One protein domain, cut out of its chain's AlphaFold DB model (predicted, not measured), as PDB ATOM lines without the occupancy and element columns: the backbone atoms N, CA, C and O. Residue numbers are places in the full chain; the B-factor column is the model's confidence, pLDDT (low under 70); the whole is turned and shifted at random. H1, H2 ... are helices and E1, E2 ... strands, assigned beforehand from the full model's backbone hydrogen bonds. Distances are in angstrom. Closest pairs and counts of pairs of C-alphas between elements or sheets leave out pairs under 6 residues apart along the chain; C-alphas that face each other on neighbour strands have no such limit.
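What this domain is: This is residues 421 to 516 of the 519 residues of an uncharacterized protein of Herbiconiux ginsengi (UniProt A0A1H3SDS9). A long, twisted hairpin of two strands, E1 and E2, makes the length of this domain; the third strand, E3, lies beside E2 along one half of it, and the two short helices H1 and H2 sit near the end where E3 begins. At the other end the hairpin reaches beyond E3 as a two-stranded arm, while the last printed residues, 507 to 516, fold back from the end of E3. The printed part has 96 residues, with two named helices and then three named strands along the chain, H1 H2 E1 E2 E3. The sheet, in the order E1 - E2 - E3, is antiparallel throughout, and the class is mixed, helices and strands. The whole is loose, with a radius of gyration of the C-alphas of 16.5 A and spans of 58 by 24 by 23 A.

How they stand to each other: E1, residues 457 to 472, E2, residues 475 to 491, and E3, residues 497 to 506, form a meander, each strand the antiparallel neighbour of the one before. The sheet is twisted. The hairpin E1 and E2 has directions 169 degrees apart; N 460 and O 487 are within hydrogen-bond range at 3.0 A, and N 472 and O 475 at 3.0 A. The hairpin E2 and E3 has directions 156 degrees apart, with N 486 and O 503 within range at 2.8 A. E1 and E3 are the edge strands. H1, residues 422 to 430, is on the sheet at a height of 10.5 A over it, on a local plane that only just can be fitted, from 6 C-alphas. H1 lies over E2 and only just not over E1, on which 2 of its C-alphas fall. It runs along the strands, at 22 degrees to E2 on the local plane. The closest C-alphas of H1 and E3 are those of Asp 423 and Ile 497, 6.1 A apart. H2, residues 449 to 454, is not on the sheet and is apart from E2 and E3. H1 and H2 are close but not clearly touching, the closest C-alphas being those of Lys 424 and Ala 453, 7.8 A apart. In H1 and H2 every O i to N i+4 pair is within hydrogen-bond range.

Where its parts are: E1 is 43.8 A long from first to last C-alpha, beginning at C-alpha 457 (13.702, 13.419, 40.511). E2 measures 48.8 A, and E3 28.1 A, ending at C-alpha 506 (28.750, -4.640, 43.664). H1 measures 12.9 A from C-alpha 422 (4.107, 17.410, 51.379), and H2 8.6 A.

The domain as a whole: The two C-alphas farthest apart, those of Asp 473 and Thr 494, are 58.6 A apart. The printed part has no cut. The link from H1 to H2, residues 431 to 448, is long. Mean pLDDT of the printed part is 91.0, and no printed residue is under 70.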
ATOM      1  N   ALA A 421       7.471  20.954  50.798       94.31
ATOM      2  CA  ALA A 421       6.157  20.658  51.364       94.31
ATOM      3  C   ALA A 421       5.703  19.244  50.976       94.31
ATOM      4  O   ALA A 421       6.243  18.649  50.045       94.31
ATOM      5  N   GLY A 422       4.696  18.717  51.681       95.19
ATOM      6  CA  GLY A 422       4.107  17.410  51.379       95.19
ATOM      7  C   GLY A 422       5.130  16.274  51.446       95.19
ATOM      8  O   GLY A 422       5.963  16.240  52.354       95.19
ATOM      9  N   ASP A 423       5.076  15.370  50.470       97.31
ATOM     10  CA  ASP A 423       5.926  14.178  50.455       97.31
ATOM     11  C   ASP A 423       7.408  14.519  50.252       97.31
ATOM     12  O   ASP A 423       8.267  13.874  50.843       97.31
ATOM     13  N   LYS A 424       7.732  15.585  49.506       96.56
ATOM     14  CA  LYS A 424       9.112  16.088  49.396       96.56
ATOM     15  C   LYS A 424       9.715  16.454  50.751       96.56
ATOM     16  O   LYS A 424      10.865  16.119  51.019       96.56
ATOM     17  N   LEU A 425       8.954  17.137  51.610       96.06
ATOM     18  CA  LEU A 425       9.426  17.463  52.959       96.06
ATOM     19  C   LEU A 425       9.575  16.195  53.806       96.06
ATOM     20  O   LEU A 425      10.562  16.065  54.517       96.06
ATOM     21  N   ALA A 426       8.638  15.248  53.700       96.25
ATOM     22  CA  ALA A 426       8.722  13.981  54.425       96.25
ATOM     23  C   ALA A 426       9.977  13.177  54.040       96.25
ATOM     24  O   ALA A 426      10.731  12.772  54.921       96.25
ATOM     25  N   VAL A 427      10.253  13.028  52.739       95.31
ATOM     26  CA  VAL A 427      11.471  12.364  52.241       95.31
ATOM     27  C   VAL A 427      12.727  13.088  52.726       95.31
ATOM     28  O   VAL A 427      13.688  12.429  53.120       95.31
ATOM     29  N   PHE A 428      12.717  14.426  52.740       95.62
ATOM     30  CA  PHE A 428      13.842  15.226  53.218       95.62
ATOM     31  C   PHE A 428      14.097  15.077  54.725       95.62
ATOM     32  O   PHE A 428      15.251  14.970  55.115       95.62
ATOM     33  N   GLU A 429      13.069  15.039  55.578       93.62
ATOM     34  CA  GLU A 429      13.263  14.829  57.026       93.62
ATOM     35  C   GLU A 429      13.798  13.423  57.342       93.62
ATOM     36  O   GLU A 429      14.539  13.244  58.305       93.62
ATOM     37  N   GLU A 430      13.460  12.423  56.522       92.50
ATOM     38  CA  GLU A 430      14.049  11.082  56.623       92.50
ATOM     39  C   GLU A 430      15.487  11.024  56.073       92.50
ATOM     40  O   GLU A 430      16.287  10.201  56.523       92.50
ATOM     41  N   HIS A 431      15.826  11.902  55.121       93.00
ATOM     42  CA  HIS A 431      17.103  11.911  54.402       93.00
ATOM     43  C   HIS A 431      17.680  13.336  54.263       93.00
ATOM     44  O   HIS A 431      17.801  13.851  53.152       93.00
ATOM     45  N   PRO A 432      18.048  14.026  55.351       92.00
ATOM     46  CA  PRO A 432      18.380  15.449  55.288       92.00
ATOM     47  C   PRO A 432      19.665  15.719  54.488       92.00
ATOM     48  O   PRO A 432      20.584  14.899  54.445       92.00
ATOM     49  N   ALA A 433      19.748  16.884  53.835       89.06
ATOM     50  CA  ALA A 433      20.854  17.220  52.923       89.06
ATOM     51  C   ALA A 433      22.237  17.324  53.598       89.06
ATOM     52  O   ALA A 433      23.254  17.214  52.918       89.06
ATOM     53  N   ASN A 434      22.294  17.480  54.922       84.62
ATOM     54  CA  ASN A 434      23.542  17.417  55.690       84.62
ATOM     55  C   ASN A 434      24.085  15.975  55.842       84.62
ATOM     56  O   ASN A 434      25.259  15.789  56.156       84.62
ATOM     57  N   ALA A 435      23.253  14.955  55.600       85.00
ATOM     58  CA  ALA A 435      23.615  13.537  55.665       85.00
ATOM     59  C   ALA A 435      23.585  12.833  54.294       85.00
ATOM     60  O   ALA A 435      24.208  11.780  54.133       85.00
ATOM     61  N   PHE A 436      22.887  13.400  53.302       91.00
ATOM     62  CA  PHE A 436      22.680  12.790  51.987       91.00
ATOM     63  C   PHE A 436      22.982  13.758  50.840       91.00
ATOM     64  O   PHE A 436      22.518  14.895  50.816       91.00
ATOM     65  N   VAL A 437      23.714  13.272  49.833       92.31
ATOM     66  CA  VAL A 437      23.986  14.025  48.600       92.31
ATOM     67  C   VAL A 437      22.890  13.743  47.581       92.31
ATOM     68  O   VAL A 437      22.790  12.637  47.045       92.31
ATOM     69  N   TYR A 438      22.095  14.766  47.283       93.56
ATOM     70  CA  TYR A 438      21.030  14.700  46.294       93.56
ATOM     71  C   TYR A 438      21.569  14.884  44.876       93.56
ATOM     72  O   TYR A 438      22.362  15.785  44.598       93.56
ATOM     73  N   THR A 439      21.115  14.042  43.953       94.81
ATOM     74  CA  THR A 439      21.503  14.084  42.542       94.81
ATOM     75  C   THR A 439      20.303  13.940  41.612       94.81
ATOM     76  O   THR A 439      19.282  13.350  41.967       94.81
ATOM     77  N   THR A 440      20.426  14.481  40.402       90.94
ATOM     78  CA  THR A 440      19.470  14.290  39.303       90.94
ATOM     79  C   THR A 440      19.772  13.015  38.503       90.94
ATOM     80  O   THR A 440      20.791  12.352  38.703       90.94
ATOM     81  N   THR A 441      18.916  12.674  37.532       88.69
ATOM     82  CA  THR A 441      19.056  11.486  36.654       88.69
ATOM     83  C   THR A 441      20.385  11.402  35.885       88.69
ATOM     84  O   THR A 441      20.820  10.324  35.475       88.69
ATOM     85  N   ASP A 442      21.058  12.529  35.657       87.44
ATOM     86  CA  ASP A 442      22.368  12.613  35.010       87.44
ATOM     87  C   ASP A 442      23.552  12.631  35.993       87.44
ATOM     88  O   ASP A 442      24.695  12.719  35.536       87.44
ATOM     89  N   ARG A 443      23.287  12.451  37.297       89.00
ATOM     90  CA  ARG A 443      24.229  12.537  38.429       89.00
ATOM     91  C   ARG A 443      24.790  13.938  38.680       89.00
ATOM     92  O   ARG A 443      25.868  14.068  39.261       89.00
ATOM     93  N   ARG A 444      24.091  14.995  38.253       93.25
ATOM     94  CA  ARG A 444      24.422  16.355  38.694       93.25
ATOM     95  C   ARG A 444      24.009  16.496  40.157       93.25
ATOM     96  O   ARG A 444      22.879  16.160  40.503       93.25
ATOM     97  N   VAL A 445      24.929  16.960  40.998       94.31
ATOM     98  CA  VAL A 445      24.644  17.274  42.404       94.31
ATOM     99  C   VAL A 445      23.670  18.449  42.458       94.31
ATOM    100  O   VAL A 445      23.812  19.406  41.696       94.31
ATOM    101  N   ILE A 446      22.659  18.334  43.312       92.56
ATOM    102  CA  ILE A 446      21.717  19.401  43.638       92.56
ATOM    103  C   ILE A 446      22.306  20.154  44.831       92.56
ATOM    104  O   ILE A 446      22.473  19.563  45.895       92.56
ATOM    105  N   GLU A 447      22.655  21.429  44.649       90.94
ATOM    106  CA  GLU A 447      23.443  22.180  45.641       90.94
ATOM    107  C   GLU A 447      22.609  23.162  46.471       90.94
ATOM    108  O   GLU A 447      23.078  23.616  47.515       90.94
ATOM    109  N   THR A 448      21.390  23.513  46.034       94.94
ATOM    110  CA  THR A 448      20.568  24.523  46.724       94.94
ATOM    111  C   THR A 448      19.160  24.037  47.084       94.94
ATOM    112  O   THR A 448      18.593  23.189  46.385       94.94
ATOM    113  N   PRO A 449      18.549  24.617  48.137       96.06
ATOM    114  CA  PRO A 449      17.149  24.388  48.488       96.06
ATOM    115  C   PRO A 449      16.168  24.591  47.324       96.06
ATOM    116  O   PRO A 449      15.238  23.805  47.151       96.06
ATOM    117  N   GLU A 450      16.378  25.618  46.496       97.19
ATOM    118  CA  GLU A 450      15.520  25.932  45.348       97.19
ATOM    119  C   GLU A 450      15.654  24.895  44.232       97.19
ATOM    120  O   GLU A 450      14.648  24.493  43.645       97.19
ATOM    121  N   GLU A 451      16.879  24.439  43.940       96.00
ATOM    122  CA  GLU A 451      17.100  23.370  42.964       96.00
ATOM    123  C   GLU A 451      16.452  22.061  43.429       96.00
ATOM    124  O   GLU A 451      15.812  21.376  42.628       96.00
ATOM    125  N   LEU A 452      16.569  21.739  44.721       95.38
ATOM    126  CA  LEU A 452      15.967  20.544  45.308       95.38
ATOM    127  C   LEU A 452      14.435  20.602  45.245       95.38
ATOM    128  O   LEU A 452      13.785  19.650  44.796       95.38
ATOM    129  N   ALA A 453      13.849  21.747  45.602       96.19
ATOM    130  CA  ALA A 453      12.413  21.983  45.506       96.19
ATOM    131  C   ALA A 453      11.897  21.888  44.057       96.19
ATOM    132  O   ALA A 453      10.826  21.319  43.829       96.19
ATOM    133  N   ALA A 454      12.663  22.370  43.072       95.94
ATOM    134  CA  ALA A 454      12.284  22.354  41.657       95.94
ATOM    135  C   ALA A 454      12.527  21.010  40.943       95.94
ATOM    136  O   ALA A 454      11.926  20.759  39.898       95.94
ATOM    137  N   ALA A 455      13.401  20.144  41.464       95.56
ATOM    138  CA  ALA A 455      13.753  18.886  40.809       95.56
ATOM    139  C   ALA A 455      12.585  17.883  40.796       95.56
ATOM    140  O   ALA A 455      11.979  17.604  41.830       95.56
ATOM    141  N   GLU A 456      12.293  17.303  39.627       95.50
ATOM    142  CA  GLU A 456      11.288  16.234  39.469       95.50
ATOM    143  C   GLU A 456      11.783  14.899  40.046       95.50
ATOM    144  O   GLU A 456      10.987  14.107  40.537       95.50
ATOM    145  N   TYR A 457      13.098  14.658  40.024       95.44
ATOM    146  CA  TYR A 457      13.702  13.419  40.511       95.44
ATOM    147  C   TYR A 457      14.782  13.706  41.537       95.44
ATOM    148  O   TYR A 457      15.666  14.533  41.289       95.44
ATOM    149  N   TRP A 458      14.744  12.964  42.637       96.12
ATOM    150  CA  TRP A 458      15.802  12.928  43.638       96.12
ATOM    151  C   TRP A 458      16.435  11.548  43.638       96.12
ATOM    152  O   TRP A 458      15.719  10.551  43.657       96.12
ATOM    153  N   TYR A 459      17.762  11.495  43.646       95.00
ATOM    154  CA  TYR A 459      18.519  10.270  43.874       95.00
ATOM    155  C   TYR A 459      19.607  10.518  44.905       95.00
ATOM    156  O   TYR A 459      20.276  11.550  44.847       95.00
ATOM    157  N   PHE A 460      19.861   9.542  45.768       91.38
ATOM    158  CA  PHE A 460      21.069   9.525  46.583       91.38
ATOM    159  C   PHE A 460      21.722   8.142  46.564       91.38
ATOM    160  O   PHE A 460      21.057   7.106  46.518       91.38
ATOM    161  N   GLU A 461      23.053   8.148  46.560       90.31
ATOM    162  CA  GLU A 461      23.909   6.964  46.521       90.31
ATOM    163  C   GLU A 461      24.504   6.735  47.913       90.31
ATOM    164  O   GLU A 461      25.159   7.617  48.461       90.31
ATOM    165  N   GLY A 462      24.278   5.554  48.486       86.31
ATOM    166  CA  GLY A 462      24.825   5.145  49.775       86.31
ATOM    167  C   GLY A 462      25.689   3.884  49.661       86.31
ATOM    168  O   GLY A 462      25.466   3.056  48.767       86.31
ATOM    169  N   PRO A 463      26.672   3.702  50.561       84.75
ATOM    170  CA  PRO A 463      27.412   2.452  50.648       84.75
ATOM    171  C   PRO A 463      26.488   1.322  51.118       84.75
ATOM    172  O   PRO A 463      25.635   1.515  51.984       84.75
ATOM    173  N   LEU A 464      26.678   0.126  50.560       85.94
ATOM    174  CA  LEU A 464      25.976  -1.083  50.974       85.94
ATOM    175  C   LEU A 464      26.993  -2.185  51.256       85.94
ATOM    176  O   LEU A 464      27.736  -2.594  50.366       85.94
ATOM    177  N   ASP A 465      27.003  -2.698  52.480       81.56
ATOM    178  CA  ASP A 465      27.741  -3.915  52.800       81.56
ATOM    179  C   ASP A 465      26.990  -5.123  52.237       81.56
ATOM    180  O   ASP A 465      25.940  -5.517  52.752       81.56
ATOM    181  N   VAL A 466      27.509  -5.704  51.152       78.56
ATOM    182  CA  VAL A 466      26.895  -6.867  50.511       78.56
ATOM    183  C   VAL A 466      27.532  -8.135  51.084       78.56
ATOM    184  O   VAL A 466      28.728  -8.374  50.867       78.56
ATOM    185  N   PRO A 467      26.766  -8.996  51.783       80.31
ATOM    186  CA  PRO A 467      27.282 -10.267  52.262       80.31
ATOM    187  C   PRO A 467      27.743 -11.129  51.086       80.31
ATOM    188  O   PRO A 467      26.986 -11.384  50.149       80.31
ATOM    189  N   SER A 468      28.974 -11.619  51.151       82.69
ATOM    190  CA  SER A 468      29.577 -12.466  50.129       82.69
ATOM    191  C   SER A 468      30.338 -13.632  50.761       82.69
ATOM    192  O   SER A 468      30.524 -13.724  51.979       82.69
ATOM    193  N   THR A 469      30.763 -14.570  49.923       85.06
ATOM    194  CA  THR A 469      31.540 -15.738  50.338       85.06
ATOM    195  C   THR A 469      32.754 -15.892  49.439       85.06
ATOM    196  O   THR A 469      32.607 -15.973  48.220       85.06
ATOM    197  N   ALA A 470      33.940 -15.978  50.036       83.25
ATOM    198  CA  ALA A 470      35.190 -16.279  49.343       83.25
ATOM    199  C   ALA A 470      35.704 -17.659  49.775       83.25
ATOM    200  O   ALA A 470      35.495 -18.061  50.917       83.25
ATOM    201  N   SER A 471      36.372 -18.388  48.879       79.19
ATOM    202  CA  SER A 471      37.064 -19.633  49.231       79.19
ATOM    203  C   SER A 471      38.571 -19.406  49.197       79.19
ATOM    204  O   SER A 471      39.104 -19.004  48.165       79.19
ATOM    205  N   VAL A 472      39.242 -19.653  50.321       76.44
ATOM    206  CA  VAL A 472      40.706 -19.615  50.450       76.44
ATOM    207  C   VAL A 472      41.140 -20.987  50.950       76.44
ATOM    208  O   VAL A 472      40.640 -21.453  51.971       76.44
ATOM    209  N   ASP A 473      41.983 -21.678  50.181       84.00
ATOM    210  CA  ASP A 473      42.465 -23.037  50.480       84.00
ATOM    211  C   ASP A 473      41.351 -24.065  50.775       84.00
ATOM    212  O   ASP A 473      41.498 -24.973  51.590       84.00
ATOM    213  N   GLY A 474      40.200 -23.928  50.107       85.75
ATOM    214  CA  GLY A 474      39.046 -24.816  50.283       85.75
ATOM    215  C   GLY A 474      38.168 -24.500  51.500       85.75
ATOM    216  O   GLY A 474      37.169 -25.186  51.712       85.75
ATOM    217  N   VAL A 475      38.479 -23.448  52.268       76.81
ATOM    218  CA  VAL A 475      37.642 -22.948  53.369       76.81
ATOM    219  C   VAL A 475      36.802 -21.769  52.883       76.81
ATOM    220  O   VAL A 475      37.331 -20.777  52.387       76.81
ATOM    221  N   THR A 476      35.478 -21.870  53.025       88.25
ATOM    222  CA  THR A 476      34.549 -20.776  52.707       88.25
ATOM    223  C   THR A 476      34.500 -19.772  53.857       88.25
ATOM    224  O   THR A 476      34.049 -20.103  54.954       88.25
ATOM    225  N   VAL A 477      34.914 -18.535  53.599       84.25
ATOM    226  CA  VAL A 477      34.879 -17.411  54.540       84.25
ATOM    227  C   VAL A 477      33.756 -16.458  54.136       84.25
ATOM    228  O   VAL A 477      33.620 -16.113  52.960       84.25
ATOM    229  N   LYS A 478      32.939 -16.026  55.104       85.81
ATOM    230  CA  LYS A 478      31.976 -14.935  54.902       85.81
ATOM    231  C   LYS A 478      32.736 -13.617  54.907       85.81
ATOM    232  O   LYS A 478      33.406 -13.308  55.888       85.81
ATOM    233  N   VAL A 479      32.626 -12.859  53.829       83.25
ATOM    234  CA  VAL A 479      33.257 -11.545  53.680       83.25
ATOM    235  C   VAL A 479      32.186 -10.530  53.297       83.25
ATOM    236  O   VAL A 479      31.257 -10.879  52.573       83.25
ATOM    237  N   SER A 480      32.282  -9.292  53.783       83.00
ATOM    238  CA  SER A 480      31.494  -8.190  53.217       83.00
ATOM    239  C   SER A 480      32.244  -7.658  52.004       83.00
ATOM    240  O   SER A 480      33.447  -7.403  52.092       83.00
ATOM    241  N   VAL A 481      31.565  -7.542  50.867       83.00
ATOM    242  CA  VAL A 481      32.098  -6.826  49.706       83.00
ATOM    243  C   VAL A 481      31.387  -5.488  49.645       83.00
ATOM    244  O   VAL A 481      30.161  -5.428  49.727       83.00
ATOM    245  N   GLN A 482      32.165  -4.424  49.473       85.12
ATOM    246  CA  GLN A 482      31.624  -3.091  49.280       85.12
ATOM    247  C   GLN A 482      30.761  -3.061  48.010       85.12
ATOM    248  O   GLN A 482      31.226  -3.364  46.903       85.12
ATOM    249  N   GLY A 483      29.490  -2.730  48.192       89.69
ATOM    250  CA  GLY A 483      28.537  -2.430  47.140       89.69
ATOM    251  C   GLY A 483      27.993  -1.014  47.278       89.69
ATOM    252  O   GLY A 483      28.361  -0.251  48.174       89.69
ATOM    253  N   TRP A 484      27.084  -0.681  46.376       93.06
ATOM    254  CA  TRP A 484      26.379   0.593  46.328       93.06
ATOM    255  C   TRP A 484      24.870   0.344  46.323       93.06
ATOM    256  O   TRP A 484      24.401  -0.671  45.799       93.06
ATOM    257  N   ARG A 485      24.116   1.291  46.886       94.50
ATOM    258  CA  ARG A 485      22.651   1.369  46.845       94.50
ATOM    259  C   ARG A 485      22.259   2.771  46.386       94.50
ATOM    260  O   ARG A 485      22.759   3.748  46.932       94.50
ATOM    261  N   VAL A 486      21.382   2.871  45.396       94.75
ATOM    262  CA  VAL A 486      20.773   4.126  44.947       94.75
ATOM    263  C   VAL A 486      19.294   4.070  45.282       94.75
ATOM    264  O   VAL A 486      18.590   3.183  44.795       94.75
ATOM    265  N   LEU A 487      18.846   5.018  46.098       95.50
ATOM    266  CA  LEU A 487      17.431   5.281  46.335       95.50
ATOM    267  C   LEU A 487      17.015   6.494  45.512       95.50
ATOM    268  O   LEU A 487      17.797   7.436  45.367       95.50
ATOM    269  N   GLY A 488      15.809   6.463  44.948       95.94
ATOM    270  CA  GLY A 488      15.289   7.600  44.207       95.94
ATOM    271  C   GLY A 488      13.777   7.744  44.268       95.94
ATOM    272  O   GLY A 488      13.057   6.767  44.439       95.94
ATOM    273  N   TRP A 489      13.320   8.974  44.075       96.94
ATOM    274  CA  TRP A 489      11.913   9.364  44.087       96.94
ATOM    275  C   TRP A 489      11.622  10.232  42.873       96.94
ATOM    276  O   TRP A 489      12.431  11.092  42.512       96.94
ATOM    277  N   GLN A 490      10.465  10.015  42.253       96.44
ATOM    278  CA  GLN A 490       9.880  10.930  41.279       96.44
ATOM    279  C   GLN A 490       8.731  11.686  41.937       96.44
ATOM    280  O   GLN A 490       7.875  11.074  42.573       96.44
ATOM    281  N   PHE A 491       8.677  12.996  41.726       96.50
ATOM    282  CA  PHE A 491       7.631  13.866  42.247       96.50
ATOM    283  C   PHE A 491       6.843  14.525  41.115       96.50
ATOM    284  O   PHE A 491       7.398  14.817  40.056       96.50
ATOM    285  N   ASP A 492       5.559  14.794  41.345       95.44
ATOM    286  CA  ASP A 492       4.758  15.629  40.449       95.44
ATOM    287  C   ASP A 492       4.949  17.136  40.727       95.44
ATOM    288  O   ASP A 492       5.713  17.545  41.603       95.44
ATOM    289  N   GLU A 493       4.236  17.988  39.981       93.38
ATOM    290  CA  GLU A 493       4.280  19.451  40.145       93.38
ATOM    291  C   GLU A 493       3.803  19.930  41.529       93.38
ATOM    292  O   GLU A 493       4.104  21.056  41.925       93.38
ATOM    293  N   THR A 494       3.060  19.101  42.271       93.44
ATOM    294  CA  THR A 494       2.596  19.410  43.633       93.44
ATOM    295  C   THR A 494       3.580  18.958  44.711       93.44
ATOM    296  O   THR A 494       3.408  19.315  45.876       93.44
ATOM    297  N   GLY A 495       4.623  18.213  44.329       93.06
ATOM    298  CA  GLY A 495       5.589  17.618  45.246       93.06
ATOM    299  C   GLY A 495       5.127  16.299  45.867       93.06
ATOM    300  O   GLY A 495       5.742  15.860  46.839       93.06
ATOM    301  N   ALA A 496       4.070  15.672  45.338       96.25
ATOM    302  CA  ALA A 496       3.633  14.341  45.756       96.25
ATOM    303  C   ALA A 496       4.483  13.254  45.083       96.25
ATOM    304  O   ALA A 496       4.890  13.418  43.927       96.25
ATOM    305  N   ILE A 497       4.750  12.148  45.785       97.12
ATOM    306  CA  ILE A 497       5.510  11.018  45.225       97.12
ATOM    307  C   ILE A 497       4.674  10.322  44.145       97.12
ATOM    308  O   ILE A 497       3.558   9.861  44.385       97.12
ATOM    309  N   VAL A 498       5.244  10.217  42.947       96.94
ATOM    310  CA  VAL A 498       4.681   9.490  41.801       96.94
ATOM    311  C   VAL A 498       5.236   8.071  41.732       96.94
ATOM    312  O   VAL A 498       4.501   7.146  41.382       96.94
ATOM    313  N   ASP A 499       6.521   7.892  42.046       96.00
ATOM    314  CA  ASP A 499       7.194   6.593  42.001       96.00
ATOM    315  C   ASP A 499       8.449   6.583  42.897       96.00
ATOM    316  O   ASP A 499       9.059   7.630  43.137       96.00
ATOM    317  N   GLU A 500       8.836   5.393  43.358       95.50
ATOM    318  CA  GLU A 500      10.004   5.141  44.211       95.50
ATOM    319  C   GLU A 500      10.887   4.052  43.598       95.50
ATOM    320  O   GLU A 500      10.411   3.068  43.022       95.50
ATOM    321  N   PHE A 501      12.202   4.203  43.732       92.06
ATOM    322  CA  PHE A 501      13.169   3.318  43.099       92.06
ATOM    323  C   PHE A 501      14.274   2.923  44.061       92.06
ATOM    324  O   PHE A 501      14.807   3.743  44.804       92.06
ATOM    325  N   GLU A 502      14.700   1.671  43.940       94.56
ATOM    326  CA  GLU A 502      15.894   1.165  44.590       94.56
ATOM    327  C   GLU A 502      16.690   0.325  43.595       94.56
ATOM    328  O   GLU A 502      16.172  -0.617  42.989       94.56
ATOM    329  N   THR A 503      17.966   0.655  43.429       94.00
ATOM    330  CA  THR A 503      18.913  -0.185  42.695       94.00
ATOM    331  C   THR A 503      20.160  -0.401  43.530       94.00
ATOM    332  O   THR A 503      20.566   0.458  44.307       94.00
ATOM    333  N   GLN A 504      20.776  -1.567  43.393       94.50
ATOM    334  CA  GLN A 504      21.984  -1.903  44.135       94.50
ATOM    335  C   GLN A 504      22.886  -2.809  43.311       94.50
ATOM    336  O   GLN A 504      22.423  -3.538  42.427       94.50
ATOM    337  N   GLY A 505      24.174  -2.800  43.624       92.06
ATOM    338  CA  GLY A 505      25.135  -3.651  42.945       92.06
ATOM    339  C   GLY A 505      26.499  -3.682  43.622       92.06
ATOM    340  O   GLY A 505      26.758  -2.926  44.557       92.06
ATOM    341  N   PRO A 506      27.384  -4.583  43.169       89.88
ATOM    342  CA  PRO A 506      28.750  -4.640  43.664       89.88
ATOM    343  C   PRO A 506      29.587  -3.476  43.117       89.88
ATOM    344  O   PRO A 506      29.345  -2.987  42.008       89.88
ATOM    345  N   GLY A 507      30.625  -3.096  43.863       88.25
ATOM    346  CA  GLY A 507      31.600  -2.085  43.462       88.25
ATOM    347  C   GLY A 507      31.579  -0.851  44.358       88.25
ATOM    348  O   GLY A 507      30.683  -0.665  45.173       88.25
ATOM    349  N   SER A 508      32.581   0.010  44.185       85.38
ATOM    350  CA  SER A 508      32.768   1.207  45.011       85.38
ATOM    351  C   SER A 508      31.816   2.357  44.677       85.38
ATOM    352  O   SER A 508      31.785   3.330  45.421       85.38
ATOM    353  N   SER A 509      31.096   2.289  43.550       89.69
ATOM    354  CA  SER A 509      30.157   3.333  43.126       89.69
ATOM    355  C   SER A 509      29.130   2.828  42.116       89.69
ATOM    356  O   SER A 509      29.452   1.982  41.272       89.69
ATOM    357  N   ALA A 510      27.948   3.431  42.123       91.50
ATOM    358  CA  ALA A 510      26.859   3.136  41.213       91.50
ATOM    359  C   ALA A 510      27.162   3.583  39.764       91.50
ATOM    360  O   ALA A 510      27.635   4.705  39.524       91.50
ATOM    361  N   PRO A 511      26.898   2.732  38.751       93.06
ATOM    362  CA  PRO A 511      26.996   3.120  37.350       93.06
ATOM    363  C   PRO A 511      25.885   4.114  36.994       93.06
ATOM    364  O   PRO A 511      24.820   4.116  37.601       93.06
ATOM    365  N   LYS A 512      26.079   4.927  35.947       90.38
ATOM    366  CA  LYS A 512      25.073   5.920  35.515       90.38
ATOM    367  C   LYS A 512      23.699   5.300  35.221       90.38
ATOM    368  O   LYS A 512      22.683   5.923  35.495       90.38
ATOM    369  N   SER A 513      23.671   4.064  34.729       91.88
ATOM    370  CA  SER A 513      22.435   3.318  34.476       91.88
ATOM    371  C   SER A 513      21.600   3.054  35.734       91.88
ATOM    372  O   SER A 513      20.411   2.817  35.609       91.88
ATOM    373  N   ALA A 514      22.184   3.110  36.936       91.69
ATOM    374  CA  ALA A 514      21.449   2.988  38.198       91.69
ATOM    375  C   ALA A 514      20.567   4.217  38.506       91.69
ATOM    376  O   ALA A 514      19.619   4.116  39.276       91.69
ATOM    377  N   PHE A 515      20.862   5.362  37.876       91.50
ATOM    378  CA  PHE A 515      20.140   6.636  38.021       91.50
ATOM    379  C   PHE A 515      19.223   6.933  36.827       91.50
ATOM    380  O   PHE A 515      18.520   7.942  36.803       91.50
ATOM    381  N   GLN A 516      19.262   6.087  35.794       85.94
ATOM    382  CA  GLN A 516      18.498   6.260  34.567       85.94
ATOM    383  C   GLN A 516      17.368   5.241  34.533       85.94
ATOM    384  O   GLN A 516      17.605   4.042  34.656       85.94
TER     385      GLN A 516